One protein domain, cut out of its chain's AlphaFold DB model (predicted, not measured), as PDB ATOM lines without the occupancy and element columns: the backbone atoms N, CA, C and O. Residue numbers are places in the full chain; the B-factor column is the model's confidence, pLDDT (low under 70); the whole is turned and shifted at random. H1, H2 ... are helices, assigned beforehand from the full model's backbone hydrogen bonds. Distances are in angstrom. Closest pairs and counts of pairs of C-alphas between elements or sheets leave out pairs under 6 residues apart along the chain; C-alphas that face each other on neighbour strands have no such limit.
ATOM      1  N   VAL A  43     -44.225  31.480  16.938       88.12
ATOM      2  CA  VAL A  43     -43.524  32.710  17.315       88.12
ATOM      3  C   VAL A  43     -42.129  32.346  17.809       88.12
ATOM      4  O   VAL A  43     -41.973  31.666  18.823       88.12
ATOM      5  N   THR A  44     -41.098  32.817  17.109       91.06
ATOM      6  CA  THR A  44     -39.717  32.582  17.535       91.06
ATOM      7  C   THR A  44     -39.291  33.608  18.585       91.06
ATOM      8  O   THR A  44     -39.789  34.733  18.623       91.06
ATOM      9  N   HIS A  45     -38.289  33.266  19.401       91.94
ATOM     10  CA  HIS A  45     -37.691  34.220  20.345       91.94
ATOM     11  C   HIS A  45     -37.210  35.504  19.648       91.94
ATOM     12  O   HIS A  45     -37.350  36.602  20.179       91.94
ATOM     13  N   ARG A  46     -36.691  35.383  18.421       88.38
ATOM     14  CA  ARG A  46     -36.251  36.529  17.622       88.38
ATOM     15  C   ARG A  46     -37.413  37.452  17.247       88.38
ATOM     16  O   ARG A  46     -37.229  38.665  17.247       88.38
ATOM     17  N   ASP A  47     -38.579  36.896  16.925       86.88
ATOM     18  CA  ASP A  47     -39.769  37.695  16.610       86.88
ATOM     19  C   ASP A  47     -40.264  38.450  17.844       86.88
ATOM     20  O   ASP A  47     -40.533  39.644  17.745       86.88
ATOM     21  N   LEU A  48     -40.268  37.791  19.007       89.88
ATOM     22  CA  LEU A  48     -40.578  38.416  20.295       89.88
ATOM     23  C   LEU A  48     -39.614  39.556  20.640       89.88
ATOM     24  O   LEU A  48     -40.051  40.636  21.019       89.88
ATOM     25  N   MET A  49     -38.307  39.342  20.481       89.56
ATOM     26  CA  MET A  49     -37.308  40.379  20.764       89.56
ATOM     27  C   MET A  49     -37.403  41.556  19.796       89.56
ATOM     28  O   MET A  49     -37.228  42.702  20.207       89.56
ATOM     29  N   ARG A  50     -37.709  41.302  18.516       88.44
ATOM     30  CA  ARG A  50     -38.021  42.380  17.571       88.44
ATOM     31  C   ARG A  50     -39.252  43.147  18.042       88.44
ATOM     32  O   ARG A  50     -39.210  44.373  18.050       88.44
ATOM     33  N   GLU A  51     -40.304  42.437  18.456       89.75
ATOM     34  CA  GLU A  51     -41.529  43.081  18.923       89.75
ATOM     35  C   GLU A  51     -41.281  43.985  20.131       89.75
ATOM     36  O   GLU A  51     -41.669  45.155  20.144       89.75
ATOM     37  N   LEU A  52     -40.543  43.462  21.105       91.69
ATOM     38  CA  LEU A  52     -40.173  44.196  22.300       91.69
ATOM     39  C   LEU A  52     -39.327  45.432  21.976       91.69
ATOM     40  O   LEU A  52     -39.651  46.513  22.455       91.69
ATOM     41  N   ASN A  53     -38.308  45.312  21.121       90.50
ATOM     42  CA  ASN A  53     -37.461  46.446  20.734       90.50
ATOM     43  C   ASN A  53     -38.263  47.578  20.071       90.50
ATOM     44  O   ASN A  53     -37.987  48.760  20.283       90.50
ATOM     45  N   GLU A  54     -39.264  47.236  19.258       91.12
ATOM     46  CA  GLU A  54     -40.151  48.224  18.645       91.12
ATOM     47  C   GLU A  54     -40.998  48.933  19.711       91.12
ATOM     48  O   GLU A  54     -41.059  50.162  19.716       91.12
ATOM     49  N   LEU A  55     -41.587  48.201  20.660       94.06
ATOM     50  CA  LEU A  55     -42.326  48.796  21.782       94.06
ATOM     51  C   LEU A  55     -41.422  49.664  22.677       94.06
ATOM     52  O   LEU A  55     -41.818  50.754  23.098       94.06
ATOM     53  N   GLU A  56     -40.188  49.233  22.931       93.00
ATOM     54  CA  GLU A  56     -39.194  49.999  23.689       93.00
ATOM     55  C   GLU A  56     -38.848  51.326  22.999       93.00
ATOM     56  O   GLU A  56     -38.646  52.335  23.678       93.00
ATOM     57  N   SER A  57     -38.877  51.374  21.661       91.75
ATOM     58  CA  SER A  57     -38.641  52.607  20.891       91.75
ATOM     59  C   SER A  57     -39.672  53.714  21.155       91.75
ATOM     60  O   SER A  57     -39.400  54.887  20.900       91.75
ATOM     61  N   VAL A  58     -40.844  53.353  21.692       93.38
ATOM     62  CA  VAL A  58     -41.907  54.281  22.113       93.38
ATOM     63  C   VAL A  58     -42.090  54.332  23.633       93.38
ATOM     64  O   VAL A  58     -43.066  54.902  24.132       93.38
ATOM     65  N   GLY A  59     -41.119  53.789  24.373       93.62
ATOM     66  CA  GLY A  59     -40.988  53.925  25.821       93.62
ATOM     67  C   GLY A  59     -41.542  52.768  26.651       93.62
ATOM     68  O   GLY A  59     -41.550  52.889  27.871       93.62
ATOM     69  N   TYR A  60     -41.991  51.664  26.048       95.06
ATOM     70  CA  TYR A  60     -42.475  50.496  26.797       95.06
ATOM     71  C   TYR A  60     -41.324  49.748  27.473       95.06
ATOM     72  O   TYR A  60     -40.539  49.097  26.793       95.06
ATOM     73  N   ARG A  61     -41.196  49.849  28.799       92.81
ATOM     74  CA  ARG A  61     -40.082  49.279  29.582       92.81
ATOM     75  C   ARG A  61     -40.549  48.783  30.963       92.81
ATOM     76  O   ARG A  61     -40.031  49.235  31.985       92.81
ATOM     77  N   PRO A  62     -41.500  47.834  31.034       85.56
ATOM     78  CA  PRO A  62     -42.164  47.456  32.288       85.56
ATOM     79  C   PRO A  62     -41.231  46.816  33.328       85.56
ATOM     80  O   PRO A  62     -41.549  46.796  34.511       85.56
ATOM     81  N   ALA A  63     -40.082  46.279  32.905       85.56
ATOM     82  CA  ALA A  63     -39.113  45.642  33.797       85.56
ATOM     83  C   ALA A  63     -38.132  46.628  34.461       85.56
ATOM     84  O   ALA A  63     -37.337  46.208  35.300       85.56
ATOM     85  N   LEU A  64     -38.133  47.905  34.063       85.38
ATOM     86  CA  LEU A  64     -37.118  48.873  34.490       85.38
ATOM     87  C   LEU A  64     -37.654  49.929  35.450       85.38
ATOM     88  O   LEU A  64     -36.926  50.340  36.351       85.38
ATOM     89  N   ASP A  65     -38.904  50.356  35.278       84.69
ATOM     90  CA  ASP A  65     -39.532  51.352  36.139       84.69
ATOM     91  C   ASP A  65     -41.069  51.270  36.113       84.69
ATOM     92  O   ASP A  65     -41.674  50.569  35.302       84.69
ATOM     93  N   SER A  66     -41.706  52.008  37.027       87.06
ATOM     94  CA  SER A  66     -43.163  52.143  37.132       87.06
ATOM     95  C   SER A  66     -43.746  53.262  36.256       87.06
ATOM     96  O   SER A  66     -44.920  53.597  36.408       87.06
ATOM     97  N   TYR A  67     -42.942  53.873  35.383       86.94
ATOM     98  CA  TYR A  67     -43.365  54.930  34.457       86.94
ATOM     99  C   TYR A  67     -43.560  54.414  33.028       86.94
ATOM    100  O   TYR A  67     -43.981  55.176  32.152       86.94
ATOM    101  N   SER A  68     -43.287  53.128  32.790       90.88
ATOM    102  CA  SER A  68     -43.606  52.471  31.531       90.88
ATOM    103  C   SER A  68     -45.092  52.647  31.190       90.88
ATOM    104  O   SER A  68     -45.948  52.388  32.039       90.88
ATOM    105  N   PRO A  69     -45.426  53.031  29.946       93.50
ATOM    106  CA  PRO A  69     -46.803  52.990  29.478       93.50
ATOM    107  C   PRO A  69     -47.340  51.554  29.528       93.50
ATOM    108  O   PRO A  69     -46.571  50.589  29.450       93.50
ATOM    109  N   ASP A  70     -48.666  51.425  29.601       93.62
ATOM    110  CA  ASP A  70     -49.336  50.151  29.345       93.62
ATOM    111  C   ASP A  70     -49.019  49.657  27.924       93.62
ATOM    112  O   ASP A  70     -48.745  50.447  27.012       93.62
ATOM    113  N   ILE A  71     -49.077  48.342  27.713       91.69
ATOM    114  CA  ILE A  71     -48.791  47.736  26.409       91.69
ATOM    115  C   ILE A  71     -49.729  48.249  25.304       91.69
ATOM    116  O   ILE A  71     -49.314  48.394  24.151       91.69
ATOM    117  N   THR A  72     -50.976  48.582  25.643       94.19
ATOM    118  CA  THR A  72     -51.966  49.138  24.713       94.19
ATOM    119  C   THR A  72     -51.568  50.542  24.273       94.19
ATOM    120  O   THR A  72     -51.547  50.836  23.074       94.19
ATOM    121  N   ASP A  73     -51.174  51.389  25.223       95.56
ATOM    122  CA  ASP A  73     -50.719  52.753  24.957       95.56
ATOM    123  C   ASP A  73     -49.417  52.760  24.154       95.56
ATOM    124  O   ASP A  73     -49.268  53.526  23.199       95.56
ATOM    125  N   ALA A  74     -48.479  51.875  24.499       94.56
ATOM    126  CA  ALA A  74     -47.252  51.682  23.740       94.56
ATOM    127  C   ALA A  74     -47.551  51.290  22.291       94.56
ATOM    128  O   ALA A  74     -47.017  51.895  21.363       94.56
ATOM    129  N   ARG A  75     -48.466  50.340  22.070       93.00
ATOM    130  CA  ARG A  75     -48.879  49.937  20.723       93.00
ATOM    131  C   ARG A  75     -49.507  51.097  19.951       93.00
ATOM    132  O   ARG A  75     -49.173  51.288  18.785       93.00
ATOM    133  N   ALA A  76     -50.361  51.897  20.584       94.56
ATOM    134  CA  ALA A  76     -50.954  53.074  19.950       94.56
ATOM    135  C   ALA A  76     -49.885  54.102  19.533       94.56
ATOM    136  O   ALA A  76     -49.888  54.582  18.397       94.56
ATOM    137  N   ARG A  77     -48.918  54.385  20.414       94.81
ATOM    138  CA  ARG A  77     -47.768  55.254  20.109       94.81
ATOM    139  C   ARG A  77     -46.915  54.692  18.976       94.81
ATOM    140  O   ARG A  77     -46.478  55.451  18.114       94.81
ATOM    141  N   LEU A  78     -46.721  53.375  18.941       93.38
ATOM    142  CA  LEU A  78     -45.990  52.699  17.875       93.38
ATOM    143  C   LEU A  78     -46.678  52.857  16.519       93.38
ATOM    144  O   LEU A  78     -46.018  53.176  15.536       93.38
ATOM    145  N   MET A  79     -48.004  52.707  16.463       91.06
ATOM    146  CA  MET A  79     -48.759  52.943  15.228       91.06
ATOM    147  C   MET A  79     -48.677  54.407  14.776       91.06
ATOM    148  O   MET A  79     -48.575  54.675  13.581       91.06
ATOM    149  N   ALA A  80     -48.683  55.366  15.707       92.31
ATOM    150  CA  ALA A  80     -48.511  56.783  15.379       92.31
ATOM    151  C   ALA A  80     -47.103  57.086  14.837       92.31
ATOM    152  O   ALA A  80     -46.948  57.828  13.861       92.31
ATOM    153  N   LYS A  81     -46.075  56.470  15.436       89.62
ATOM    154  CA  LYS A  81     -44.695  56.510  14.945       89.62
ATOM    155  C   LYS A  81     -44.600  55.915  13.541       89.62
ATOM    156  O   LYS A  81     -44.097  56.580  12.645       89.62
ATOM    157  N   TYR A  82     -45.183  54.739  13.314       88.44
ATOM    158  CA  TYR A  82     -45.271  54.129  11.988       88.44
ATOM    159  C   TYR A  82     -45.930  55.036  10.953       88.44
ATOM    160  O   TYR A  82     -45.369  55.262   9.886       88.44
ATOM    161  N   ALA A  83     -47.093  55.602  11.274       87.00
ATOM    162  CA  ALA A  83     -47.807  56.494  10.368       87.00
ATOM    163  C   ALA A  83     -46.996  57.748  10.010       87.00
ATOM    164  O   ALA A  83     -47.269  58.373   8.989       87.00
ATOM    165  N   THR A  84     -46.021  58.125  10.840       86.62
ATOM    166  CA  THR A  84     -45.092  59.228  10.578       86.62
ATOM    167  C   THR A  84     -43.907  58.763   9.736       86.62
ATOM    168  O   THR A  84     -43.622  59.372   8.709       86.62
ATOM    169  N   ASP A  85     -43.264  57.667  10.140       83.81
ATOM    170  CA  ASP A  85     -42.032  57.149   9.534       83.81
ATOM    171  C   ASP A  85     -42.274  56.512   8.153       83.81
ATOM    172  O   ASP A  85     -41.353  56.435   7.342       83.81
ATOM    173  N   CYS A  86     -43.508  56.070   7.895       84.00
ATOM    174  CA  CYS A  86     -43.925  55.350   6.693       84.00
ATOM    175  C   CYS A  86     -45.034  56.041   5.909       84.00
ATOM    176  O   CYS A  86     -45.749  55.382   5.146       84.00
ATOM    177  N   LYS A  87     -45.189  57.366   6.060       76.44
ATOM    178  CA  LYS A  87     -46.030  58.120   5.123       76.44
ATOM    179  C   LYS A  87     -45.602  57.757   3.700       76.44
ATOM    180  O   LYS A  87     -44.406  57.805   3.413       76.44
TER     181      LYS A  87
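Overview. This is residues 43 to 87 of the 100 residues of an uncharacterized protein of Paraburkholderia phenazinium (UniProt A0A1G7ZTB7). Two helices meet at a corner as an L: H1, near its end, packs with residues 54 to 55 on residues 74 to 78 of H2. A long loop, residues 57 to 70, joins them at the corner, while residues 43 to 51 and 82 to 87 stick out as the free ends of the two arms. The printed part has 45 residues with two named helices, H1 then H2, and no named strand; its class is all helix. It is only just compact, close to loose, with a radius of gyration of the C-alphas of 11.1 A, and flat, spanning 32 by 28 by 14 A.

Arrangement. H1, residues 45 to 56, touches H2, residues 71 to 85, the closest C-alphas being those of Leu 55 and Ala 74, 6.0 A apart. Their lines are about perpendicular, at 80 degrees. In both helices every O i to N i+4 pair is within hydrogen-bond range.

Along the chain. H1 begins at C-alpha 45 (-37.691, 34.220, 20.345) and is 16.2 A long. H2 is 20.5 A long and ends at C-alpha 85 (-42.032, 57.149, 9.534).

Size, cuts and confidence. The C-alphas farthest apart, of Ser 66 and Lys 87, are 32.7 A apart. The link from H1 to H2 is long, with 14 residues. The printed part has no cut, and no printed residue is under 70 in pLDDT.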